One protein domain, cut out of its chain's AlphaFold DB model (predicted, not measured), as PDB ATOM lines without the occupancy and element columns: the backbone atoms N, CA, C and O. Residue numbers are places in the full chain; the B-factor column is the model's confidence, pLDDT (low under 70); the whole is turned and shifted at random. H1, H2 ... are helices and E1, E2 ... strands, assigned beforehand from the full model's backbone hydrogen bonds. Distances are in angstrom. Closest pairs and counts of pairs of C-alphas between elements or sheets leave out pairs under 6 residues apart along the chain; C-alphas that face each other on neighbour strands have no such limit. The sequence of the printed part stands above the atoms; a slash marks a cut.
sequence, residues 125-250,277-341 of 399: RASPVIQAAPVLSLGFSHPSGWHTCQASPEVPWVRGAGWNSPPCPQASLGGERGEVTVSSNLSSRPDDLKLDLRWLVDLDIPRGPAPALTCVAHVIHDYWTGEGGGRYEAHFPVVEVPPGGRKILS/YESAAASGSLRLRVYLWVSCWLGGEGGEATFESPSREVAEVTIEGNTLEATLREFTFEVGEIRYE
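What this domain is: This is residues 125 to 250 and 277 to 341 of the 399 residues of the protein "HTH arsR-type domain-containing protein" of Candidatus Korarchaeota archaeon (UniProt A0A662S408). Two twisted sheets lie partly face to face with few contacts between them: a smaller sheet of E1, E2, E5 and E12 over part of a larger one of E3, E4, E6, E7, E8, E9, E10 and E11, the two joined where E11 runs on into E12. The short helix H1 sits at one end, between the beginning of E5 and the ends of E6 and E8 there, and residues 152 to 171 loop from E2 to E3. The 191 printed residues hold, in order, E1 to E7, H1 and E8 to E13; both sheets are branched and antiparallel, and the class is mostly strand. The whole is compact by its radius of gyration of the C-alphas, 18.9 A, yet elongated, spanning 60 by 39 by 31 A.

Where its parts are: E1, residues 129 to 142, begins at C-alpha 129 (151.524, 131.272, 121.715) and is 40.7 A long. E2 is residues 145 to 151, E3 172 to 174 and E4 179 to 185. E5, residues 193 to 204, is 35.3 A long, E6, 213 to 225, 39.0 A and E7, 228 to 241, 39.7 A. H1 is residues 277 to 283. E8, residues 285 to 298, measures 43.3 A. E9 is residues 306 to 308, E10 312 to 320, E11 323 to 329, E12 331 to 334 and E13 338 to 340, with C-alpha 340 at (146.994, 119.390, 132.465).

How they stand to each other: In the larger sheet E6 lies on one side of E8, and E9 and E10 on the other side; N 220 and O 291 are 2.9 A apart, N 288 and O 317 2.8 A, and N 296 and O 307 2.8 A, within hydrogen-bond range. E7 is an edge strand beside E6, with N 221 and O 232 2.8 A apart. E10 lies on one side of E11 and E4 on the other side, with N 318 and O 325 2.7 A apart and N 182 and O 326 2.7 A apart; E3, an edge strand, lies on one side of E4 and E11 on the other side, with N 181 and O 174 2.8 A apart. In the smaller sheet E2 and E12 lie on one side of E1 and E5 on the other side: N 138 to O 149 is 2.8 A, N 130 to O 333 2.8 A and N 135 to O 198 2.7 A. Between the sheets, the closest C-alphas of E1 and E11 are those of Pro 134 and Leu 328, 6.5 A apart. H1 is on the larger sheet, over E8, at a height of 7.2 A, and only just stands up from it, rising 43 degrees; its O i to N i+4 pairs are within hydrogen-bond range. E13 pairs with no named strand, but residues 338 to 339 pair antiparallel with residues 125 to 126.

The domain as a whole: The C-alphas of Pro 143 and Glu 341 are the farthest apart, 61.2 A. Residues 251 to 276 are not printed, and C-alphas 250 and 277 are 23.6 A apart across the cut. Of the links printed whole, E2 to E3 is long. Mean pLDDT of the printed part is 70.5, and 101 residues are under 70, among them residues 149 to 176 and 187 to 210.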
ATOM      1  N   ARG A 125     153.673 121.694 131.710       62.50
ATOM      2  CA  ARG A 125     153.623 123.144 131.510       62.50
ATOM      3  C   ARG A 125     153.803 123.443 130.031       62.50
ATOM      4  O   ARG A 125     154.899 123.276 129.502       62.50
ATOM      5  N   ALA A 126     152.735 123.902 129.394       68.94
ATOM      6  CA  ALA A 126     152.782 124.500 128.070       68.94
ATOM      7  C   ALA A 126     152.250 125.934 128.150       68.94
ATOM      8  O   ALA A 126     151.271 126.200 128.849       68.94
ATOM      9  N   SER A 127     152.900 126.841 127.429       71.31
ATOM     10  CA  SER A 127     152.455 128.216 127.202       71.31
ATOM     11  C   SER A 127     152.244 128.388 125.696       71.31
ATOM     12  O   SER A 127     153.183 128.804 125.007       71.31
ATOM     13  N   PRO A 128     151.089 127.957 125.150       74.00
ATOM     14  CA  PRO A 128     150.821 128.105 123.727       74.00
ATOM     15  C   PRO A 128     150.832 129.587 123.355       74.00
ATOM     16  O   PRO A 128     150.208 130.411 124.027       74.00
ATOM     17  N   VAL A 129     151.519 129.916 122.266       73.12
ATOM     18  CA  VAL A 129     151.524 131.272 121.715       73.12
ATOM     19  C   VAL A 129     150.695 131.265 120.439       73.12
ATOM     20  O   VAL A 129     150.955 130.498 119.512       73.12
ATOM     21  N   ILE A 130     149.677 132.121 120.408       70.56
ATOM     22  CA  ILE A 130     148.864 132.395 119.227       70.56
ATOM     23  C   ILE A 130     149.459 133.624 118.545       70.56
ATOM     24  O   ILE A 130     149.484 134.709 119.135       70.56
ATOM     25  N   GLN A 131     149.937 133.459 117.314       70.75
ATOM     26  CA  GLN A 131     150.424 134.553 116.476       70.75
ATOM     27  C   GLN A 131     149.445 134.761 115.325       70.75
ATOM     28  O   GLN A 131     149.143 133.839 114.582       70.75
ATOM     29  N   ALA A 132     148.917 135.969 115.170       68.06
ATOM     30  CA  ALA A 132     148.059 136.328 114.054       68.06
ATOM     31  C   ALA A 132     148.706 137.452 113.242       68.06
ATOM     32  O   ALA A 132     148.840 138.589 113.707       68.06
ATOM     33  N   ALA A 133     149.082 137.124 112.010       69.50
ATOM     34  CA  ALA A 133     149.624 138.050 111.037       69.50
ATOM     35  C   ALA A 133     148.503 138.622 110.152       69.50
ATOM     36  O   ALA A 133     147.803 137.873 109.459       69.50
ATOM     37  N   PRO A 134     148.311 139.949 110.123       67.81
ATOM     38  CA  PRO A 134     147.322 140.566 109.249       67.81
ATOM     39  C   PRO A 134     147.719 140.444 107.775       67.81
ATOM     40  O   PRO A 134     148.877 140.603 107.404       67.81
ATOM     41  N   VAL A 135     146.733 140.202 106.919       66.12
ATOM     42  CA  VAL A 135     146.837 140.271 105.461       66.12
ATOM     43  C   VAL A 135     145.793 141.257 104.964       66.12
ATOM     44  O   VAL A 135     144.590 141.001 105.003       66.12
ATOM     45  N   LEU A 136     146.256 142.394 104.458       67.81
ATOM     46  CA  LEU A 136     145.377 143.382 103.849       67.81
ATOM     47  C   LEU A 136     145.141 143.007 102.390       67.81
ATOM     48  O   LEU A 136     146.085 142.920 101.606       67.81
ATOM     49  N   SER A 137     143.876 142.799 102.031       69.50
ATOM     50  CA  SER A 137     143.438 142.631 100.649       69.50
ATOM     51  C   SER A 137     142.600 143.844 100.232       69.50
ATOM     52  O   SER A 137     141.517 144.087 100.754       69.50
ATOM     53  N   LEU A 138     143.087 144.640  99.287       66.62
ATOM     54  CA  LEU A 138     142.310 145.717  98.676       66.62
ATOM     55  C   LEU A 138     141.651 145.186  97.409       66.62
ATOM     56  O   LEU A 138     142.339 144.798  96.467       66.62
ATOM     57  N   GLY A 139     140.322 145.157  97.391       68.00
ATOM     58  CA  GLY A 139     139.540 144.818  96.214       68.00
ATOM     59  C   GLY A 139     138.935 146.069  95.591       68.00
ATOM     60  O   GLY A 139     138.346 146.889  96.293       68.00
ATOM     61  N   PHE A 140     139.046 146.234  94.279       66.88
ATOM     62  CA  PHE A 140     138.355 147.319  93.587       66.88
ATOM     63  C   PHE A 140     137.757 146.842  92.269       66.88
ATOM     64  O   PHE A 140     138.330 146.019  91.549       66.88
ATOM     65  N   SER A 141     136.582 147.387  91.958       58.97
ATOM     66  CA  SER A 141     135.967 147.249  90.644       58.97
ATOM     67  C   SER A 141     136.681 148.181  89.667       58.97
ATOM     68  O   SER A 141     136.818 149.378  89.919       58.97
ATOM     69  N   HIS A 142     137.162 147.634  88.557       64.44
ATOM     70  CA  HIS A 142     137.683 148.390  87.423       64.44
ATOM     71  C   HIS A 142     136.807 148.081  86.200       64.44
ATOM     72  O   HIS A 142     136.251 146.983  86.122       64.44
ATOM     73  N   PRO A 143     136.732 148.955  85.178       66.38
ATOM     74  CA  PRO A 143     136.017 148.645  83.935       66.38
ATOM     75  C   PRO A 143     136.429 147.325  83.259       66.38
ATOM     76  O   PRO A 143     135.681 146.781  82.454       66.38
ATOM     77  N   SER A 144     137.616 146.797  83.575       71.44
ATOM     78  CA  SER A 144     138.127 145.520  83.057       71.44
ATOM     79  C   SER A 144     137.840 144.303  83.952       71.44
ATOM     80  O   SER A 144     138.342 143.221  83.657       71.44
ATOM     81  N   GLY A 145     137.109 144.472  85.057       71.81
ATOM     82  CA  GLY A 145     136.803 143.420  86.026       71.81
ATOM     83  C   GLY A 145     137.243 143.743  87.456       71.81
ATOM     84  O   GLY A 145     137.737 144.829  87.756       71.81
ATOM     85  N   TRP A 146     137.038 142.774  88.346       66.56
ATOM     86  CA  TRP A 146     137.431 142.845  89.752       66.56
ATOM     87  C   TRP A 146     138.933 142.601  89.910       66.56
ATOM     88  O   TRP A 146     139.440 141.573  89.458       66.56
ATOM     89  N   HIS A 147     139.636 143.508  90.587       67.00
ATOM     90  CA  HIS A 147     141.056 143.348  90.914       67.00
ATOM     91  C   HIS A 147     141.230 143.224  92.418       67.00
ATOM     92  O   HIS A 147     140.531 143.879  93.187       67.00
ATOM     93  N   THR A 148     142.150 142.358  92.845       70.12
ATOM     94  CA  THR A 148     142.480 142.170  94.263       70.12
ATOM     95  C   THR A 148     143.978 142.317  94.457       70.12
ATOM     96  O   THR A 148     144.773 141.612  93.844       70.12
ATOM     97  N   CYS A 149     144.342 143.231  95.335       69.75
ATOM     98  CA  CYS A 149     145.697 143.581  95.693       69.75
ATOM     99  C   CYS A 149     145.934 143.044  97.109       69.75
ATOM    100  O   CYS A 149     145.128 143.314  97.991       69.75
ATOM    101  N   GLN A 150     146.996 142.268  97.351       69.62
ATOM    102  CA  GLN A 150     147.314 141.719  98.681       69.62
ATOM    103  C   GLN A 150     148.659 142.220  99.224       69.62
ATOM    104  O   GLN A 150     149.655 142.221  98.500       69.62
ATOM    105  N   ALA A 151     148.690 142.567 100.512       67.00
ATOM    106  CA  ALA A 151     149.892 142.872 101.287       67.00
ATOM    107  C   ALA A 151     149.952 141.962 102.532       67.00
ATOM    108  O   ALA A 151     148.973 141.855 103.270       67.00
ATOM    109  N   SER A 152     151.090 141.291 102.761       62.97
ATOM    110  CA  SER A 152     151.301 140.373 103.894       62.97
ATOM    111  C   SER A 152     152.699 140.561 104.515       62.97
ATOM    112  O   SER A 152     153.668 140.663 103.762       62.97
ATOM    113  N   PRO A 153     152.831 140.580 105.856       55.12
ATOM    114  CA  PRO A 153     154.107 140.745 106.558       55.12
ATOM    115  C   PRO A 153     154.980 139.480 106.606       55.12
ATOM    116  O   PRO A 153     156.197 139.591 106.726       55.12
ATOM    117  N   GLU A 154     154.397 138.280 106.515       48.62
ATOM    118  CA  GLU A 154     155.099 137.022 106.831       48.62
ATOM    119  C   GLU A 154     155.842 136.376 105.664       48.62
ATOM    120  O   GLU A 154     156.505 135.353 105.842       48.62
ATOM    121  N   VAL A 155     155.770 136.946 104.464       46.88
ATOM    122  CA  VAL A 155     156.463 136.354 103.324       46.88
ATOM    123  C   VAL A 155     157.852 136.989 103.196       46.88
ATOM    124  O   VAL A 155     157.944 138.174 102.874       46.88
ATOM    125  N   PRO A 156     158.957 136.253 103.435       37.69
ATOM    126  CA  PRO A 156     160.309 136.819 103.529       37.69
ATOM    127  C   PRO A 156     160.827 137.521 102.256       37.69
ATOM    128  O   PRO A 156     161.886 138.143 102.294       37.69
ATOM    129  N   TRP A 157     160.083 137.495 101.145       39.53
ATOM    130  CA  TRP A 157     160.345 138.289  99.938       39.53
ATOM    131  C   TRP A 157     159.659 139.673  99.906       39.53
ATOM    132  O   TRP A 157     159.839 140.416  98.947       39.53
ATOM    133  N   VAL A 158     158.918 140.074 100.947       39.50
ATOM    134  CA  VAL A 158     158.219 141.382 101.000       39.50
ATOM    135  C   VAL A 158     159.140 142.561 101.366       39.50
ATOM    136  O   VAL A 158     158.760 143.719 101.220       39.50
ATOM    137  N   ARG A 159     160.430 142.322 101.648       38.19
ATOM    138  CA  ARG A 159     161.449 143.356 101.380       38.19
ATOM    139  C   ARG A 159     161.664 143.470  99.864       38.19
ATOM    140  O   ARG A 159     162.623 142.924  99.333       38.19
ATOM    141  N   GLY A 160     160.756 144.168  99.181       38.31
ATOM    142  CA  GLY A 160     160.870 144.504  97.754       38.31
ATOM    143  C   GLY A 160     159.838 143.869  96.815       38.31
ATOM    144  O   GLY A 160     159.878 144.162  95.623       38.31
ATOM    145  N   ALA A 161     158.902 143.048  97.300       38.72
ATOM    146  CA  ALA A 161     157.792 142.572  96.474       38.72
ATOM    147  C   ALA A 161     156.691 143.640  96.395       38.72
ATOM    148  O   ALA A 161     156.004 143.916  97.378       38.72
ATOM    149  N   GLY A 162     156.532 144.246  95.216       47.84
ATOM    150  CA  GLY A 162     155.329 145.003  94.878       47.84
ATOM    151  C   GLY A 162     154.094 144.098  94.879       47.84
ATOM    152  O   GLY A 162     154.206 142.873  94.829       47.84
ATOM    153  N   TRP A 163     152.911 144.703  94.945       49.31
ATOM    154  CA  TRP A 163     151.639 143.994  94.853       49.31
ATOM    155  C   TRP A 163     151.607 143.011  93.671       49.31
ATOM    156  O   TRP A 163     151.985 143.353  92.548       49.31
ATOM    157  N   ASN A 164     151.101 141.801  93.902       47.75
ATOM    158  CA  ASN A 164     150.891 140.838  92.828       47.75
ATOM    159  C   ASN A 164     149.622 141.217  92.043       47.75
ATOM    160  O   ASN A 164     148.521 141.019  92.548       47.75
ATOM    161  N   SER A 165     149.807 141.682  90.799       48.44
ATOM    162  CA  SER A 165     148.809 142.003  89.746       48.44
ATOM    163  C   SER A 165     148.502 143.505  89.561       48.44
ATOM    164  O   SER A 165     147.900 144.124  90.427       48.44
ATOM    165  N   PRO A 166     148.898 144.125  88.433       56.72
ATOM    166  CA  PRO A 166     148.686 145.550  88.177       56.72
ATOM    167  C   PRO A 166     147.273 145.894  87.654       56.72
ATOM    168  O   PRO A 166     146.651 145.056  87.001       56.72
ATOM    169  N   PRO A 167     146.820 147.157  87.827       58.22
ATOM    170  CA  PRO A 167     147.508 148.254  88.513       58.22
ATOM    171  C   PRO A 167     147.051 148.385  89.976       58.22
ATOM    172  O   PRO A 167     146.091 149.091  90.274       58.22
ATOM    173  N   CYS A 168     147.757 147.743  90.910       63.72
ATOM    174  CA  CYS A 168     147.629 148.097  92.321       63.72
ATOM    175  C   CYS A 168     148.281 149.465  92.572       63.72
ATOM    176  O   CYS A 168     149.328 149.758  91.979       63.72
ATOM    177  N   PRO A 169     147.701 150.305  93.439       62.41
ATOM    178  CA  PRO A 169     148.288 151.591  93.769       62.41
ATOM    179  C   PRO A 169     149.683 151.417  94.380       62.41
ATOM    180  O   PRO A 169     149.975 150.411  95.030       62.41
ATOM    181  N   GLN A 170     150.566 152.393  94.160       62.12
ATOM    182  CA  GLN A 170     151.906 152.363  94.742       62.12
ATOM    183  C   GLN A 170     151.790 152.404  96.267       62.12
ATOM    184  O   GLN A 170     151.490 153.452  96.826       62.12
ATOM    185  N   ALA A 171     152.006 151.258  96.914       58.91
ATOM    186  CA  ALA A 171     152.115 151.173  98.359       58.91
ATOM    187  C   ALA A 171     153.579 151.255  98.758       58.91
ATOM    188  O   ALA A 171     154.393 150.436  98.325       58.91
ATOM    189  N   SER A 172     153.911 152.218  99.608       61.03
ATOM    190  CA  SER A 172     155.104 152.113 100.437       61.03
ATOM    191  C   SER A 172     154.778 151.209 101.621       61.03
ATOM    192  O   SER A 172     153.798 151.431 102.324       61.03
ATOM    193  N   LEU A 173     155.593 150.174 101.819       60.16
ATOM    194  CA  LEU A 173     155.593 149.373 103.038       60.16
ATOM    195  C   LEU A 173     156.633 149.985 103.977       60.16
ATOM    196  O   LEU A 173     157.834 149.902 103.717       60.16
ATOM    197  N   GLY A 174     156.163 150.647 105.029       59.44
ATOM    198  CA  GLY A 174     156.992 151.163 106.120       59.44
ATOM    199  C   GLY A 174     156.580 150.516 107.437       59.44
ATOM    200  O   GLY A 174     155.417 150.162 107.596       59.44
ATOM    201  N   GLY A 175     157.514 150.328 108.368       62.00
ATOM    202  CA  GLY A 175     157.170 149.833 109.700       62.00
ATOM    203  C   GLY A 175     158.350 149.298 110.505       62.00
ATOM    204  O   GLY A 175     159.350 148.829 109.952       62.00
ATOM    205  N   GLU A 176     158.228 149.387 111.828       67.38
ATOM    206  CA  GLU A 176     159.062 148.650 112.781       67.38
ATOM    207  C   GLU A 176     158.543 147.201 112.916       67.38
ATOM    208  O   GLU A 176     157.485 146.858 112.390       67.38
ATOM    209  N   ARG A 177     159.292 146.296 113.567       70.44
ATOM    210  CA  ARG A 177     158.849 144.893 113.732       70.44
ATOM    211  C   ARG A 177     157.438 144.844 114.339       70.44
ATOM    212  O   ARG A 177     157.255 145.322 115.452       70.44
ATOM    213  N   GLY A 178     156.499 144.216 113.630       68.44
ATOM    214  CA  GLY A 178     155.119 144.025 114.085       68.44
ATOM    215  C   GLY A 178     154.125 145.098 113.626       68.44
ATOM    216  O   GLY A 178     152.951 144.994 113.973       68.44
ATOM    217  N   GLU A 179     154.539 146.095 112.837       79.56
ATOM    218  CA  GLU A 179     153.638 147.092 112.242       79.56
ATOM    219  C   GLU A 179     153.906 147.239 110.738       79.56
ATOM    220  O   GLU A 179     155.052 147.238 110.289       79.56
ATOM    221  N   VAL A 180     152.843 147.337 109.941       77.75
ATOM    222  CA  VAL A 180     152.907 147.541 108.491       77.75
ATOM    223  C   VAL A 180     152.018 148.714 108.128       77.75
ATOM    224  O   VAL A 180     150.795 148.623 108.213       77.75
ATOM    225  N   THR A 181     152.629 149.803 107.684       80.50
ATOM    226  CA  THR A 181     151.930 150.952 107.118       80.50
ATOM    227  C   THR A 181     151.875 150.814 105.601       80.50
ATOM    228  O   THR A 181     152.883 150.518 104.959       80.50
ATOM    229  N   VAL A 182     150.695 151.037 105.037       79.75
ATOM    230  CA  VAL A 182     150.389 151.041 103.609       79.75
ATOM    231  C   VAL A 182     149.802 152.407 103.289       79.75
ATOM    232  O   VAL A 182     148.723 152.732 103.771       79.75
ATOM    233  N   SER A 183     150.491 153.207 102.479       80.25
ATOM    234  CA  SER A 183     149.954 154.472 101.959       80.25
ATOM    235  C   SER A 183     149.733 154.358 100.457       80.25
ATOM    236  O   SER A 183     150.586 153.832  99.749       80.25
ATOM    237  N   SER A 184     148.583 154.811  99.968       79.06
ATOM    238  CA  SER A 184     148.174 154.691  98.572       79.06
ATOM    239  C   SER A 184     147.388 155.924  98.136       79.06
ATOM    240  O   SER A 184     146.403 156.295  98.773       79.06
ATOM    241  N   ASN A 185     147.752 156.507  96.993       81.12
ATOM    242  CA  ASN A 185     146.938 157.527  96.336       81.12
ATOM    243  C   ASN A 185     145.908 156.860  95.408       81.12
ATOM    244  O   ASN A 185     146.254 156.259  94.391       81.12
ATOM    245  N   LEU A 186     144.635 156.984  95.765       75.94
ATOM    246  CA  LEU A 186     143.462 156.595  94.995       75.94
ATOM    247  C   LEU A 186     143.227 157.644  93.894       75.94
ATOM    248  O   LEU A 186     142.291 158.443  93.951       75.94
ATOM    249  N   SER A 187     144.107 157.671  92.890       64.94
ATOM    250  CA  SER A 187     144.081 158.653  91.792       64.94
ATOM    251  C   SER A 187     142.770 158.658  90.993       64.94
ATOM    252  O   SER A 187     142.437 159.653  90.354       64.94
ATOM    253  N   SER A 188     142.012 157.563  91.052       62.53
ATOM    254  CA  SER A 188     140.628 157.452  90.597       62.53
ATOM    255  C   SER A 188     139.816 156.866  91.745       62.53
ATOM    256  O   SER A 188     140.077 155.724  92.112       62.53
ATOM    257  N   ARG A 189     138.873 157.626  92.319       60.59
ATOM    258  CA  ARG A 189     137.921 157.126  93.324       60.59
ATOM    259  C   ARG A 189     137.068 156.040  92.668       60.59
ATOM    260  O   ARG A 189     136.231 156.391  91.840       60.59
ATOM    261  N   PRO A 190     137.284 154.747  92.947       57.53
ATOM    262  CA  PRO A 190     136.357 153.742  92.474       57.53
ATOM    263  C   PRO A 190     135.118 153.883  93.356       57.53
ATOM    264  O   PRO A 190     135.237 153.803  94.579       57.53
ATOM    265  N   ASP A 191     133.943 154.061  92.758       59.03
ATOM    266  CA  ASP A 191     132.677 154.028  93.504       59.03
ATOM    267  C   ASP A 191     132.514 152.688  94.269       59.03
ATOM    268  O   ASP A 191     131.835 152.617  95.290       59.03
ATOM    269  N   ASP A 192     133.258 151.654  93.852       62.12
ATOM    270  CA  ASP A 192     133.226 150.284  94.369       62.12
ATOM    271  C   ASP A 192     134.517 149.850  95.103       62.12
ATOM    272  O   ASP A 192     134.986 148.712  94.939       62.12
ATOM    273  N   LEU A 193     135.158 150.725  95.886       66.88
ATOM    274  CA  LEU A 193     136.279 150.284  96.726       66.88
ATOM    275  C   LEU A 193     135.770 149.324  97.819       66.88
ATOM    276  O   LEU A 193     134.980 149.719  98.678       66.88
ATOM    277  N   LYS A 194     136.257 148.075  97.830       69.12
ATOM    278  CA  LYS A 194     136.033 147.138  98.943       69.12
ATOM    279  C   LYS A 194     137.331 146.875  99.686       69.12
ATOM    280  O   LYS A 194     138.314 146.369  99.145       69.12
ATOM    281  N   LEU A 195     137.294 147.182 100.972       67.00
ATOM    282  CA  LEU A 195     138.347 146.838 101.908       67.00
ATOM    283  C   LEU A 195     138.087 145.419 102.435       67.00
ATOM    284  O   LEU A 195     137.066 145.188 103.077       67.00
ATOM    285  N   ASP A 196     138.994 144.479 102.161       69.69
ATOM    286  CA  ASP A 196     138.942 143.115 102.698       69.69
ATOM    287  C   ASP A 196     140.137 142.890 103.634       69.69
ATOM    288  O   ASP A 196     141.288 142.729 103.218       69.69
ATOM    289  N   LEU A 197     139.870 142.917 104.936       65.50
ATOM    290  CA  LEU A 197     140.865 142.625 105.961       65.50
ATOM    291  C   LEU A 197     140.816 141.132 106.284       65.50
ATOM    292  O   LEU A 197     139.776 140.607 106.685       65.50
ATOM    293  N   ARG A 198     141.951 140.450 106.115       69.38
ATOM    294  CA  ARG A 198     142.124 139.035 106.457       69.38
ATOM    295  C   ARG A 198     143.205 138.901 107.522       69.38
ATOM    296  O   ARG A 198     144.118 139.716 107.588       69.38
ATOM    297  N   TRP A 199     143.149 137.844 108.322       67.06
ATOM    298  CA  TRP A 199     144.223 137.494 109.252       67.06
ATOM    299  C   TRP A 199     144.646 136.050 109.018       67.06
ATOM    300  O   TRP A 199     143.811 135.149 108.944       67.06
ATOM    301  N   LEU A 200     145.950 135.831 108.895       66.12
ATOM    302  CA  LEU A 200     146.551 134.509 108.980       66.12
ATOM    303  C   LEU A 200     146.837 134.250 110.451       66.12
ATOM    304  O   LEU A 200     147.537 135.035 111.079       66.12
ATOM    305  N   VAL A 201     146.290 133.176 111.008       63.88
ATOM    306  CA  VAL A 201     146.580 132.791 112.391       63.88
ATOM    307  C   VAL A 201     147.459 131.558 112.369       63.88
ATOM    308  O   VAL A 201     147.110 130.545 111.763       63.88
ATOM    309  N   ASP A 202     148.610 131.677 113.008       65.25
ATOM    310  CA  ASP A 202     149.498 130.586 113.346       65.25
ATOM    311  C   ASP A 202     149.341 130.239 114.827       65.25
ATOM    312  O   ASP A 202     149.284 131.100 115.711       65.25
ATOM    313  N   LEU A 203     149.215 128.948 115.092       65.12
ATOM    314  CA  LEU A 203     148.947 128.420 116.418       65.12
ATOM    315  C   LEU A 203     150.041 127.424 116.743       65.12
ATOM    316  O   LEU A 203     150.022 126.294 116.250       65.12
ATOM    317  N   ASP A 204     150.981 127.837 117.589       67.06
ATOM    318  CA  ASP A 204     152.019 126.937 118.075       67.06
ATOM    319  C   ASP A 204     151.480 126.136 119.267       67.06
ATOM    320  O   ASP A 204     151.669 126.476 120.440       67.06
ATOM    321  N   ILE A 205     150.714 125.090 118.948       67.69
ATOM    322  CA  ILE A 205     150.218 124.124 119.930       67.69
ATOM    323  C   ILE A 205     151.203 122.950 119.974       67.69
ATOM    324  O   ILE A 205     151.386 122.278 118.948       67.69
ATOM    325  N   PRO A 206     151.799 122.638 121.143       65.75
ATOM    326  CA  PRO A 206     152.707 121.509 121.282       65.75
ATOM    327  C   PRO A 206     152.077 120.221 120.751       65.75
ATOM    328  O   PRO A 206     150.926 119.899 121.052       65.75
ATOM    329  N   ARG A 207     152.846 119.452 119.974       67.25
ATOM    330  CA  ARG A 207     152.423 118.118 119.534       67.25
ATOM    331  C   ARG A 207     152.295 117.218 120.760       67.25
ATOM    332  O   ARG A 207     153.300 116.849 121.362       67.25
ATOM    333  N   GLY A 208     151.067 116.872 121.120       67.44
ATOM    334  CA  GLY A 208     150.774 116.033 122.270       67.44
ATOM    335  C   GLY A 208     149.302 115.619 122.321       67.44
ATOM    336  O   GLY A 208     148.506 116.101 121.518       67.44
ATOM    337  N   PRO A 209     148.932 114.757 123.278       64.75
ATOM    338  CA  PRO A 209     147.556 114.299 123.550       64.75
ATOM    339  C   PRO A 209     146.627 115.413 124.077       64.75
ATOM    340  O   PRO A 209     145.617 115.120 124.709       64.75
ATOM    341  N   ALA A 210     147.016 116.684 123.948       65.88
ATOM    342  CA  ALA A 210     146.308 117.778 124.586       65.88
ATOM    343  C   ALA A 210     144.850 117.814 124.091       65.88
ATOM    344  O   ALA A 210     144.613 117.582 122.899       65.88
ATOM    345  N   PRO A 211     143.880 118.096 124.981       70.62
ATOM    346  CA  PRO A 211     142.492 118.270 124.575       70.62
ATOM    347  C   PRO A 211     142.399 119.352 123.498       70.62
ATOM    348  O   PRO A 211     143.216 120.277 123.458       70.62
ATOM    349  N   ALA A 212     141.416 119.217 122.608       76.50
ATOM    350  CA  ALA A 212     141.202 120.185 121.545       76.50
ATOM    351  C   ALA A 212     141.002 121.579 122.159       76.50
ATOM    352  O   ALA A 212     140.105 121.790 122.981       76.50
ATOM    353  N   LEU A 213     141.877 122.512 121.781       79.56
ATOM    354  CA  LEU A 213     141.717 123.918 122.109       79.56
ATOM    355  C   LEU A 213     140.780 124.519 121.068       79.56
ATOM    356  O   LEU A 213     141.055 124.490 119.864       79.56
ATOM    357  N   THR A 214     139.678 125.068 121.551       82.00
ATOM    358  CA  THR A 214     138.669 125.692 120.712       82.00
ATOM    359  C   THR A 214     138.760 127.190 120.921       82.00
ATOM    360  O   THR A 214     138.576 127.662 122.038       82.00
ATOM    361  N   CYS A 215     139.082 127.940 119.868       80.31
ATOM    362  CA  CYS A 215     139.210 129.392 119.946       80.31
ATOM    363  C   CYS A 215     138.201 130.091 119.030       80.31
ATOM    364  O   CYS A 215     137.941 129.649 117.904       80.31
ATOM    365  N   VAL A 216     137.668 131.211 119.512       81.62
ATOM    366  CA  VAL A 216     136.817 132.159 118.791       81.62
ATOM    367  C   VAL A 216     137.539 133.493 118.728       81.62
ATOM    368  O   VAL A 216     137.927 134.068 119.743       81.62
ATOM    369  N   ALA A 217     137.710 133.990 117.509       79.44
ATOM    370  CA  ALA A 217     138.182 135.341 117.271       79.44
ATOM    371  C   ALA A 217     136.979 136.286 117.217       79.44
ATOM    372  O   ALA A 217     136.010 136.068 116.484       79.44
ATOM    373  N   HIS A 218     137.062 137.356 117.988       82.38
ATOM    374  CA  HIS A 218     136.058 138.396 118.048       82.38
ATOM    375  C   HIS A 218     136.636 139.691 117.486       82.38
ATOM    376  O   HIS A 218     137.763 140.069 117.815       82.38
ATOM    377  N   VAL A 219     135.861 140.379 116.649       79.44
ATOM    378  CA  VAL A 219     136.326 141.578 115.952       79.44
ATOM    379  C   VAL A 219     135.328 142.709 116.146       79.44
ATOM    380  O   VAL A 219     134.145 142.577 115.832       79.44
ATOM    381  N   ILE A 220     135.822 143.851 116.612       82.44
ATOM    382  CA  ILE A 220     135.069 145.104 116.662       82.44
ATOM    383  C   ILE A 220     135.600 146.029 115.573       82.44
ATOM    384  O   ILE A 220     136.803 146.256 115.472       82.44
ATOM    385  N   HIS A 221     134.685 146.596 114.800       82.44
ATOM    386  CA  HIS A 221     134.942 147.645 113.828       82.44
ATOM    387  C   HIS A 221     134.359 148.950 114.373       82.44
ATOM    388  O   HIS A 221     133.138 149.121 114.407       82.44
ATOM    389  N   ASP A 222     135.223 149.871 114.782       82.62
ATOM    390  CA  ASP A 222     134.823 151.243 115.081       82.62
ATOM    391  C   ASP A 222     135.088 152.095 113.840       82.62
ATOM    392  O   ASP A 222     136.210 152.128 113.335       82.62
ATOM    393  N   TYR A 223     134.071 152.784 113.333       82.75
ATOM    394  CA  TYR A 223     134.224 153.659 112.179       82.75
ATOM    395  C   TYR A 223     133.731 155.070 112.478       82.75
ATOM    396  O   TYR A 223     132.763 155.276 113.211       82.75
ATOM    397  N   TRP A 224     134.380 156.048 111.859       81.62
ATOM    398  CA  TRP A 224     134.013 157.455 111.914       81.62
ATOM    399  C   TRP A 224     134.013 158.034 110.510       81.62
ATOM    400  O   TRP A 224     134.996 157.913 109.778       81.62
ATOM    401  N   THR A 225     132.914 158.682 110.160       79.44
ATOM    402  CA  THR A 225     132.804 159.569 109.008       79.44
ATOM    403  C   THR A 225     132.677 161.003 109.524       79.44
ATOM    404  O   THR A 225     132.321 161.231 110.683       79.44
ATOM    405  N   GLY A 226     132.956 162.000 108.683       73.25
ATOM    406  CA  GLY A 226     132.787 163.419 109.041       73.25
ATOM    407  C   GLY A 226     131.375 163.808 109.520       73.25
ATOM    408  O   GLY A 226     131.207 164.885 110.084       73.25
ATOM    409  N   GLU A 227     130.377 162.936 109.339       75.62
ATOM    410  CA  GLU A 227     128.979 163.144 109.743       75.62
ATOM    411  C   GLU A 227     128.577 162.367 111.015       75.62
ATOM    412  O   GLU A 227     127.493 162.589 111.555       75.62
ATOM    413  N   GLY A 228     129.433 161.473 111.526       77.81
ATOM    414  CA  GLY A 228     129.143 160.654 112.704       77.81
ATOM    415  C   GLY A 228     129.962 159.362 112.762       77.81
ATOM    416  O   GLY A 228     130.613 158.966 111.802       77.81
ATOM    417  N   GLY A 229     129.948 158.691 113.914       78.38
ATOM    418  CA  GLY A 229     130.611 157.398 114.098       78.38
ATOM    419  C   GLY A 229     129.630 156.287 114.444       78.38
ATOM    420  O   GLY A 229     128.550 156.544 114.977       78.38
ATOM    421  N   GLY A 230     130.026 155.052 114.164       79.00
ATOM    422  CA  GLY A 230     129.310 153.849 114.566       79.00
ATOM    423  C   GLY A 230     130.277 152.759 115.008       79.00
ATOM    424  O   GLY A 230     131.469 152.789 114.706       79.00
ATOM    425  N   ARG A 231     129.747 151.794 115.757       79.56
ATOM    426  CA  ARG A 231     130.484 150.625 116.234       79.56
ATOM    427  C   ARG A 231     129.746 149.376 115.795       79.56
ATOM    428  O   ARG A 231     128.553 149.242 116.060       79.56
ATOM    429  N   TYR A 232     130.462 148.480 115.133       74.12
ATOM    430  CA  TYR A 232     129.946 147.198 114.685       74.12
ATOM    431  C   TYR A 232     130.760 146.064 115.304       74.12
ATOM    432  O   TYR A 232     131.985 146.039 115.206       74.12
ATOM    433  N   GLU A 233     130.080 145.119 115.941       73.06
ATOM    434  CA  GLU A 233     130.700 143.953 116.565       73.06
ATOM    435  C   GLU A 233     130.325 142.694 115.782       73.06
ATOM    436  O   GLU A 233     129.153 142.465 115.478       73.06
ATOM    437  N   ALA A 234     131.335 141.898 115.430       68.56
ATOM    438  CA  ALA A 234     131.174 140.646 114.708       68.56
ATOM    439  C   ALA A 234     131.905 139.511 115.433       68.56
ATOM    440  O   ALA A 234     133.053 139.647 115.866       68.56
ATOM    441  N   HIS A 235     131.239 138.362 115.512       67.44
ATOM    442  CA  HIS A 235     131.786 137.133 116.079       67.44
ATOM    443  C   HIS A 235     132.059 136.148 114.946       67.44
ATOM    444  O   HIS A 235     131.140 135.796 114.202       67.44
ATOM    445  N   PHE A 236     133.306 135.702 114.804       69.19
ATOM    446  CA  PHE A 236     133.672 134.747 113.762       69.19
ATOM    447  C   PHE A 236     133.678 133.335 114.343       69.19
ATOM    448  O   PHE A 236     134.306 133.110 115.379       69.19
ATOM    449  N   PRO A 237     132.960 132.381 113.723       57.62
ATOM    450  CA  PRO A 237     132.765 131.076 114.318       57.62
ATOM    451  C   PRO A 237     134.080 130.316 114.478       57.62
ATOM    452  O   PRO A 237     134.993 130.388 113.656       57.62
ATOM    453  N   VAL A 238     134.077 129.572 115.577       58.72
ATOM    454  CA  VAL A 238     135.041 128.606 116.084       58.72
ATOM    455  C   VAL A 238     135.916 127.960 115.018       58.72
ATOM    456  O   VAL A 238     135.428 127.324 114.082       58.72
ATOM    457  N   VAL A 239     137.226 127.995 115.257       62.62
ATOM    458  CA  VAL A 239     138.149 127.089 114.585       62.62
ATOM    459  C   VAL A 239     138.692 126.098 115.596       62.62
ATOM    460  O   VAL A 239     139.483 126.442 116.465       62.62
ATOM    461  N   GLU A 240     138.256 124.846 115.458       62.62
ATOM    462  CA  GLU A 240     138.923 123.716 116.097       62.62
ATOM    463  C   GLU A 240     140.304 123.557 115.466       62.62
ATOM    464  O   GLU A 240     140.439 123.447 114.231       62.62
ATOM    465  N   VAL A 241     141.322 123.590 116.321       62.84
ATOM    466  CA  VAL A 241     142.723 123.508 115.922       62.84
ATOM    467  C   VAL A 241     143.279 122.235 116.545       62.84
ATOM    468  O   VAL A 241     143.475 122.178 117.759       62.84
ATOM    469  N   PRO A 242     143.495 121.179 115.744       63.47
ATOM    470  CA  PRO A 242     144.085 119.960 116.266       63.47
ATOM    471  C   PRO A 242     145.546 120.213 116.682       63.47
ATOM    472  O   PRO A 242     146.212 121.070 116.088       63.47
ATOM    473  N   PRO A 243     146.083 119.448 117.649       62.62
ATOM    474  CA  PRO A 243     147.478 119.556 118.070       62.62
ATOM    475  C   PRO A 243     148.452 119.486 116.882       62.62
ATOM    476  O   PRO A 243     148.378 118.573 116.057       62.62
ATOM    477  N   GLY A 244     149.378 120.447 116.789       57.22
ATOM    478  CA  GLY A 244     150.362 120.531 115.704       57.22
ATOM    479  C   GLY A 244     149.806 120.893 114.318       57.22
ATOM    480  O   GLY A 244     150.531 120.746 113.329       57.22
ATOM    481  N   GLY A 245     148.544 121.324 114.222       56.69
ATOM    482  CA  GLY A 245     147.925 121.782 112.981       56.69
ATOM    483  C   GLY A 245     148.141 123.275 112.736       56.69
ATOM    484  O   GLY A 245     147.806 124.099 113.577       56.69
ATOM    485  N   ARG A 246     148.622 123.633 111.540       53.47
ATOM    486  CA  ARG A 246     148.566 125.013 111.038       53.47
ATOM    487  C   ARG A 246     147.232 125.204 110.328       53.47
ATOM    488  O   ARG A 246     146.946 124.474 109.375       53.47
ATOM    489  N   LYS A 247     146.407 126.155 110.765       56.66
ATOM    490  CA  LYS A 247     145.111 126.421 110.129       56.66
ATOM    491  C   LYS A 247     144.991 127.891 109.787       56.66
ATOM    492  O   LYS A 247     144.901 128.741 110.658       56.66
ATOM    493  N   ILE A 248     144.954 128.170 108.489       47.91
ATOM    494  CA  ILE A 248     144.638 129.504 108.000       47.91
ATOM    495  C   ILE A 248     143.171 129.768 108.336       47.91
ATOM    496  O   ILE A 248     142.289 129.069 107.827       47.91
ATOM    497  N   LEU A 249     142.909 130.773 109.172       47.81
ATOM    498  CA  LEU A 249     141.561 131.300 109.358       47.81
ATOM    499  C   LEU A 249     141.134 131.994 108.065       47.81
ATOM    500  O   LEU A 249     141.362 133.178 107.848       47.81
ATOM    501  N   SER A 250     140.538 131.220 107.165       43.00
ATOM    502  CA  SER A 250     139.728 131.772 106.085       43.00
ATOM    503  C   SER A 250     138.297 131.905 106.611       43.00
ATOM    504  O   SER A 250     137.853 130.990 107.310       43.00
ATOM    505  N   TYR A 277     131.267 152.570 101.318       53.28
ATOM    506  CA  TYR A 277     132.231 153.586 100.890       53.28
ATOM    507  C   TYR A 277     131.530 154.859 100.375       53.28
ATOM    508  O   TYR A 277     132.055 155.953 100.533       53.28
ATOM    509  N   GLU A 278     130.293 154.751  99.882       53.25
ATOM    510  CA  GLU A 278     129.432 155.889  99.534       53.25
ATOM    511  C   GLU A 278     129.237 156.880 100.700       53.25
ATOM    512  O   GLU A 278     129.265 158.091 100.494       53.25
ATOM    513  N   SER A 279     129.123 156.381 101.935       55.59
ATOM    514  CA  SER A 279     129.008 157.191 103.161       55.59
ATOM    515  C   SER A 279     130.291 157.989 103.433       55.59
ATOM    516  O   SER A 279     130.250 159.147 103.836       55.59
ATOM    517  N   ALA A 280     131.446 157.363 103.188       56.03
ATOM    518  CA  ALA A 280     132.768 157.972 103.323       56.03
ATOM    519  C   ALA A 280     133.073 158.972 102.197       56.03
ATOM    520  O   ALA A 280     133.692 160.013 102.421       56.03
ATOM    521  N   ALA A 281     132.632 158.656 100.976       59.66
ATOM    522  CA  ALA A 281     132.780 159.507  99.806       59.66
ATOM    523  C   ALA A 281     132.014 160.827  99.977       59.66
ATOM    524  O   ALA A 281     132.516 161.874  99.560       59.66
ATOM    525  N   ALA A 282     130.850 160.788 100.636       65.88
ATOM    526  CA  ALA A 282     130.075 161.976 100.982       65.88
ATOM    527  C   ALA A 282     130.776 162.854 102.037       65.88
ATOM    528  O   ALA A 282     130.848 164.071 101.871       65.88
ATOM    529  N   SER A 283     131.354 162.252 103.085       70.62
ATOM    530  CA  SER A 283     131.998 162.987 104.184       70.62
ATOM    531  C   SER A 283     133.437 163.436 103.906       70.62
ATOM    532  O   SER A 283     134.004 164.199 104.689       70.62
ATOM    533  N   GLY A 284     134.073 162.929 102.845       79.19
ATOM    534  CA  GLY A 284     135.456 163.245 102.464       79.19
ATOM    535  C   GLY A 284     136.542 162.656 103.378       79.19
ATOM    536  O   GLY A 284     137.728 162.770 103.061       79.19
ATOM    537  N   SER A 285     136.147 162.014 104.479       85.06
ATOM    538  CA  SER A 285     137.027 161.290 105.395       85.06
ATOM    539  C   SER A 285     136.334 160.060 105.988       85.06
ATOM    540  O   SER A 285     135.148 160.116 106.333       85.06
ATOM    541  N   LEU A 286     137.085 158.966 106.112       85.38
ATOM    542  CA  LEU A 286     136.711 157.745 106.822       85.38
ATOM    543  C   LEU A 286     137.883 157.305 107.684       85.38
ATOM    544  O   LEU A 286     138.994 157.160 107.187       85.38
ATOM    545  N   ARG A 287     137.617 157.021 108.952       88.31
ATOM    546  CA  ARG A 287     138.559 156.344 109.838       88.31
ATOM    547  C   ARG A 287     137.919 155.055 110.316       88.31
ATOM    548  O   ARG A 287     136.832 155.095 110.875       88.31
ATOM    549  N   LEU A 288     138.582 153.933 110.101       86.56
ATOM    550  CA  LEU A 288     138.178 152.610 110.550       86.56
ATOM    551  C   LEU A 288     139.255 152.084 111.493       86.56
ATOM    552  O   LEU A 288     140.413 151.970 111.107       86.56
ATOM    553  N   ARG A 289     138.873 151.729 112.712       89.44
ATOM    554  CA  ARG A 289     139.718 150.997 113.652       89.44
ATOM    555  C   ARG A 289     139.142 149.617 113.864       89.44
ATOM    556  O   ARG A 289     137.944 149.456 114.082       89.44
ATOM    557  N   VAL A 290     140.014 148.628 113.803       85.38
ATOM    558  CA  VAL A 290     139.651 147.231 113.978       85.38
ATOM    559  C   VAL A 290     140.337 146.720 115.223       85.38
ATOM    560  O   VAL A 290     141.565 146.757 115.327       85.38
ATOM    561  N   TYR A 291     139.533 146.242 116.162       87.50
ATOM    562  CA  TYR A 291     140.001 145.617 117.383       87.50
ATOM    563  C   TYR A 291     139.749 144.118 117.324       87.50
ATOM    564  O   TYR A 291     138.682 143.685 116.894       87.50
ATOM    565  N   LEU A 292     140.721 143.344 117.789       87.00
ATOM    566  CA  LEU A 292     140.670 141.891 117.853       87.00
ATOM    567  C   LEU A 292     140.852 141.450 119.305       87.00
ATOM    568  O   LEU A 292     141.732 141.953 120.012       87.00
ATOM    569  N   TRP A 293     140.044 140.488 119.733       89.00
ATOM    570  CA  TRP A 293     140.331 139.663 120.901       89.00
ATOM    571  C   TRP A 293     139.987 138.211 120.604       89.00
ATOM    572  O   TRP A 293     139.226 137.902 119.688       89.00
ATOM    573  N   VAL A 294     140.589 137.310 121.364       84.62
ATOM    574  CA  VAL A 294     140.413 135.874 121.211       84.62
ATOM    575  C   VAL A 294     139.915 135.322 122.534       84.62
ATOM    576  O   VAL A 294     140.498 135.604 123.581       84.62
ATOM    577  N   SER A 295     138.844 134.540 122.476       84.94
ATOM    578  CA  SER A 295     138.425 133.669 123.568       84.94
ATOM    579  C   SER A 295     138.777 132.233 123.190       84.94
ATOM    580  O   SER A 295     138.514 131.791 122.075       84.94
ATOM    581  N   CYS A 296     139.426 131.503 124.084       86.31
ATOM    582  CA  CYS A 296     139.741 130.093 123.902       86.31
ATOM    583  C   CYS A 296     139.205 129.300 125.085       86.31
ATOM    584  O   CYS A 296     139.269 129.761 126.222       86.31
ATOM    585  N   TRP A 297     138.730 128.089 124.832       86.19
ATOM    586  CA  TRP A 297     138.347 127.147 125.872       86.19
ATOM    587  C   TRP A 297     138.896 125.757 125.578       86.19
ATOM    588  O   TRP A 297     139.098 125.362 124.426       86.19
ATOM    589  N   LEU A 298     139.162 125.014 126.648       84.31
ATOM    590  CA  LEU A 298     139.580 123.618 126.579       84.31
ATOM    591  C   LEU A 298     138.341 122.733 126.745       84.31
ATOM    592  O   LEU A 298     137.730 122.711 127.812       84.31
ATOM    593  N   GLY A 299     137.962 122.027 125.679       69.44
ATOM    594  CA  GLY A 299     136.822 121.110 125.697       69.44
ATOM    595  C   GLY A 299     137.205 119.743 126.266       69.44
ATOM    596  O   GLY A 299     137.976 119.010 125.650       69.44
ATOM    597  N   GLY A 300     136.647 119.382 127.422       65.00
ATOM    598  CA  GLY A 300     136.749 118.050 128.026       65.00
ATOM    599  C   GLY A 300     135.771 117.886 129.193       65.00
ATOM    600  O   GLY A 300     135.355 118.874 129.793       65.00
ATOM    601  N   GLU A 301     135.408 116.647 129.543       50.06
ATOM    602  CA  GLU A 301     134.429 116.325 130.606       50.06
ATOM    603  C   GLU A 301     134.851 116.762 132.035       50.06
ATOM    604  O   GLU A 301     134.122 116.526 132.994       50.06
ATOM    605  N   GLY A 302     136.004 117.426 132.204       51.19
ATOM    606  CA  GLY A 302     136.617 117.749 133.501       51.19
ATOM    607  C   GLY A 302     136.619 119.224 133.926       51.19
ATOM    608  O   GLY A 302     137.139 119.527 134.997       51.19
ATOM    609  N   GLY A 303     136.055 120.142 133.134       55.66
ATOM    610  CA  GLY A 303     135.983 121.569 133.471       55.66
ATOM    611  C   GLY A 303     136.470 122.478 132.344       55.66
ATOM    612  O   GLY A 303     137.467 122.202 131.682       55.66
ATOM    613  N   GLU A 304     135.743 123.571 132.131       71.12
ATOM    614  CA  GLU A 304     135.968 124.523 131.046       71.12
ATOM    615  C   GLU A 304     136.911 125.629 131.537       71.12
ATOM    616  O   GLU A 304     136.505 126.565 132.227       71.12
ATOM    617  N   ALA A 305     138.205 125.500 131.246       78.19
ATOM    618  CA  ALA A 305     139.124 126.620 131.409       78.19
ATOM    619  C   ALA A 305     138.930 127.570 130.224       78.19
ATOM    620  O   ALA A 305     139.155 127.170 129.080       78.19
ATOM    621  N   THR A 306     138.518 128.806 130.502       84.62
ATOM    622  CA  THR A 306     138.377 129.872 129.509       84.62
ATOM    623  C   THR A 306     139.549 130.846 129.604       84.62
ATOM    624  O   THR A 306     139.985 131.240 130.687       84.62
ATOM    625  N   PHE A 307     140.079 131.230 128.450       86.06
ATOM    626  CA  PHE A 307     141.159 132.196 128.303       86.06
ATOM    627  C   PHE A 307     140.667 133.306 127.390       86.06
ATOM    628  O   PHE A 307     140.258 133.034 126.266       86.06
ATOM    629  N   GLU A 308     140.731 134.550 127.847       88.38
ATOM    630  CA  GLU A 308     140.372 135.711 127.034       88.38
ATOM    631  C   GLU A 308     141.570 136.642 126.901       88.38
ATOM    632  O   GLU A 308     142.233 136.986 127.885       88.38
ATOM    633  N   SER A 309     141.859 137.055 125.672       89.38
ATOM    634  CA  SER A 309     142.841 138.098 125.419       89.38
ATOM    635  C   SER A 309     142.230 139.478 125.678       89.38
ATOM    636  O   SER A 309     141.045 139.689 125.415       89.38
ATOM    637  N   PRO A 310     143.026 140.481 126.090       90.19
ATOM    638  CA  PRO A 310     142.568 141.859 126.012       90.19
ATOM    639  C   PRO A 310     142.303 142.233 124.548       90.19
ATOM    640  O   PRO A 310     143.018 141.794 123.644       90.19
ATOM    641  N   SER A 311     141.295 143.072 124.328       90.62
ATOM    642  CA  SER A 311     141.049 143.687 123.025       90.62
ATOM    643  C   SER A 311     142.217 144.591 122.636       90.62
ATOM    644  O   SER A 311     142.677 145.409 123.437       90.62
ATOM    645  N   ARG A 312     142.728 144.414 121.414       91.94
ATOM    646  CA  ARG A 312     143.837 145.200 120.858       91.94
ATOM    647  C   ARG A 312     143.472 145.729 119.484       91.94
ATOM    648  O   ARG A 312     142.874 145.016 118.688       91.94
ATOM    649  N   GLU A 313     143.869 146.961 119.204       91.44
ATOM    650  CA  GLU A 313     143.757 147.556 117.874       91.44
ATOM    651  C   GLU A 313     144.766 146.881 116.932       91.44
ATOM    652  O   GLU A 313     145.977 146.998 117.128       91.44
ATOM    653  N   VAL A 314     144.259 146.152 115.938       87.44
ATOM    654  CA  VAL A 314     145.055 145.377 114.969       87.44
ATOM    655  C   VAL A 314     145.108 146.021 113.591       87.44
ATOM    656  O   VAL A 314     145.980 145.688 112.791       87.44
ATOM    657  N   ALA A 315     144.189 146.939 113.298       88.31
ATOM    658  CA  ALA A 315     144.248 147.737 112.089       88.31
ATOM    659  C   ALA A 315     143.646 149.124 112.308       88.31
ATOM    660  O   ALA A 315     142.622 149.273 112.974       88.31
ATOM    661  N   GLU A 316     144.252 150.121 111.683       92.06
ATOM    662  CA  GLU A 316     143.699 151.455 111.517       92.06
ATOM    663  C   GLU A 316     143.754 151.808 110.032       92.06
ATOM    664  O   GLU A 316     144.821 151.781 109.432       92.06
ATOM    665  N   VAL A 317     142.609 152.107 109.428       88.12
ATOM    666  CA  VAL A 317     142.499 152.516 108.027       88.12
ATOM    667  C   VAL A 317     141.878 153.897 107.977       88.12
ATOM    668  O   VAL A 317     140.746 154.096 108.407       88.12
ATOM    669  N   THR A 318     142.615 154.844 107.426       89.56
ATOM    670  CA  THR A 318     142.194 156.222 107.230       89.56
ATOM    671  C   THR A 318     142.121 156.497 105.737       89.56
ATOM    672  O   THR A 318     143.048 156.204 104.986       89.56
ATOM    673  N   ILE A 319     141.002 157.046 105.288       87.50
ATOM    674  CA  ILE A 319     140.817 157.540 103.931       87.50
ATOM    675  C   ILE A 319     140.524 159.026 104.050       87.50
ATOM    676  O   ILE A 319     139.490 159.398 104.597       87.50
ATOM    677  N   GLU A 320     141.417 159.866 103.539       88.56
ATOM    678  CA  GLU A 320     141.260 161.322 103.509       88.56
ATOM    679  C   GLU A 320     141.408 161.817 102.071       88.56
ATOM    680  O   GLU A 320     142.474 161.733 101.454       88.56
ATOM    681  N   GLY A 321     140.310 162.314 101.498       87.00
ATOM    682  CA  GLY A 321     140.276 162.726 100.097       87.00
ATOM    683  C   GLY A 321     140.550 161.561  99.138       87.00
ATOM    684  O   GLY A 321     139.649 160.778  98.851       87.00
ATOM    685  N   ASN A 322     141.772 161.495  98.605       84.19
ATOM    686  CA  ASN A 322     142.239 160.421  97.717       84.19
ATOM    687  C   ASN A 322     143.391 159.623  98.340       84.19
ATOM    688  O   ASN A 322     143.997 158.801  97.665       84.19
ATOM    689  N   THR A 323     143.735 159.861  99.600       86.06
ATOM    690  CA  THR A 323     144.816 159.142 100.271       86.06
ATOM    691  C   THR A 323     144.208 158.050 101.134       86.06
ATOM    692  O   THR A 323     143.360 158.333 101.975       86.06
ATOM    693  N   LEU A 324     144.627 156.806 100.911       86.44
ATOM    694  CA  LEU A 324     144.386 155.681 101.805       86.44
ATOM    695  C   LEU A 324     145.659 155.439 102.605       86.44
ATOM    696  O   LEU A 324     146.713 155.191 102.022       86.44
ATOM    697  N   GLU A 325     145.546 155.472 103.922       89.31
ATOM    698  CA  GLU A 325     146.586 155.061 104.855       89.31
ATOM    699  C   GLU A 325     146.042 153.917 105.700       89.31
ATOM    700  O   GLU A 325     144.986 154.037 106.311       89.31
ATOM    701  N   ALA A 326     146.731 152.786 105.718       87.06
ATOM    702  CA  ALA A 326     146.369 151.637 106.527       87.06
ATOM    703  C   ALA A 326     147.568 151.207 107.363       87.06
ATOM    704  O   ALA A 326     148.626 150.903 106.823       87.06
ATOM    705  N   THR A 327     147.389 151.148 108.671       88.19
ATOM    706  CA  THR A 327     148.368 150.654 109.630       88.19
ATOM    707  C   THR A 327     147.867 149.327 110.169       88.19
ATOM    708  O   THR A 327     146.809 149.266 110.787       88.19
ATOM    709  N   LEU A 328     148.605 148.252 109.917       85.12
ATOM    710  CA  LEU A 328     148.296 146.898 110.369       85.12
ATOM    711  C   LEU A 328     149.281 146.514 111.465       85.12
ATOM    712  O   LEU A 328     150.482 146.717 111.302       85.12
ATOM    713  N   ARG A 329     148.792 145.923 112.550       84.75
ATOM    714  CA  ARG A 329     149.616 145.486 113.678       84.75
ATOM    715  C   ARG A 329     149.512 143.982 113.866       84.75
ATOM    716  O   ARG A 329     148.439 143.397 113.717       84.75
ATOM    717  N   GLU A 330     150.638 143.362 114.188       81.50
ATOM    718  CA  GLU A 330     150.699 141.958 114.577       81.50
ATOM    719  C   GLU A 330     149.950 141.748 115.898       81.50
ATOM    720  O   GLU A 330     150.071 142.534 116.844       81.50
ATOM    721  N   PHE A 331     149.167 140.673 115.967       80.25
ATOM    722  CA  PHE A 331     148.471 140.285 117.182       80.25
ATOM    723  C   PHE A 331     149.103 139.019 117.747       80.25
ATOM    724  O   PHE A 331     149.029 137.948 117.149       80.25
ATOM    725  N   THR A 332     149.706 139.138 118.926       80.94
ATOM    726  CA  THR A 332     150.227 137.998 119.682       80.94
ATOM    727  C   THR A 332     149.452 137.855 120.981       80.94
ATOM    728  O   THR A 332     149.328 138.820 121.747       80.94
ATOM    729  N   PHE A 333     148.958 136.647 121.236       81.25
ATOM    730  CA  PHE A 333     148.280 136.278 122.470       81.25
ATOM    731  C   PHE A 333     148.930 135.028 123.060       81.25
ATOM    732  O   PHE A 333     148.954 133.966 122.441       81.25
ATOM    733  N   GLU A 334     149.462 135.166 124.270       80.50
ATOM    734  CA  GLU A 334     149.959 134.036 125.045       80.50
ATOM    735  C   GLU A 334     148.788 133.444 125.824       80.50
ATOM    736  O   GLU A 334     148.223 134.088 126.713       80.50
ATOM    737  N   VAL A 335     148.418 132.209 125.486       75.88
ATOM    738  CA  VAL A 335     147.511 131.431 126.322       75.88
ATOM    739  C   VAL A 335     148.318 131.105 127.574       75.88
ATOM    740  O   VAL A 335     149.400 130.520 127.476       75.88
ATOM    741  N   GLY A 336     147.855 131.575 128.737       76.06
ATOM    742  CA  GLY A 336     148.564 131.412 130.009       76.06
ATOM    743  C   GLY A 336     148.915 129.952 130.326       76.06
ATOM    744  O   GLY A 336     148.556 129.037 129.592       76.06
ATOM    745  N   GLU A 337     149.617 129.708 131.436       73.12
ATOM    746  CA  GLU A 337     150.043 128.350 131.816       73.12
ATOM    747  C   GLU A 337     148.842 127.388 131.868       73.12
ATOM    748  O   GLU A 337     148.021 127.449 132.786       73.12
ATOM    749  N   ILE A 338     148.755 126.480 130.892       68.62
ATOM    750  CA  ILE A 338     147.760 125.410 130.899       68.62
ATOM    751  C   ILE A 338     148.336 124.284 131.751       68.62
ATOM    752  O   ILE A 338     149.356 123.690 131.397       68.62
ATOM    753  N   ARG A 339     147.685 123.988 132.880       66.12
ATOM    754  CA  ARG A 339     148.001 122.809 133.692       66.12
ATOM    755  C   ARG A 339     147.091 121.671 133.287       66.12
ATOM    756  O   ARG A 339     145.888 121.726 133.516       66.12
ATOM    757  N   TYR A 340     147.686 120.645 132.696       65.69
ATOM    758  CA  TYR A 340     146.994 119.390 132.465       65.69
ATOM    759  C   TYR A 340     147.196 118.477 133.675       65.69
ATOM    760  O   TYR A 340     148.331 118.143 134.017       65.69
ATOM    761  N   GLU A 341     146.100 118.091 134.320       63.75
ATOM    762  CA  GLU A 341     146.080 117.033 135.327       63.75
ATOM    763  C   GLU A 341     145.418 115.812 134.693       63.75
ATOM    764  O   GLU A 341     144.211 115.792 134.473       63.75
TER     765      GLU A 341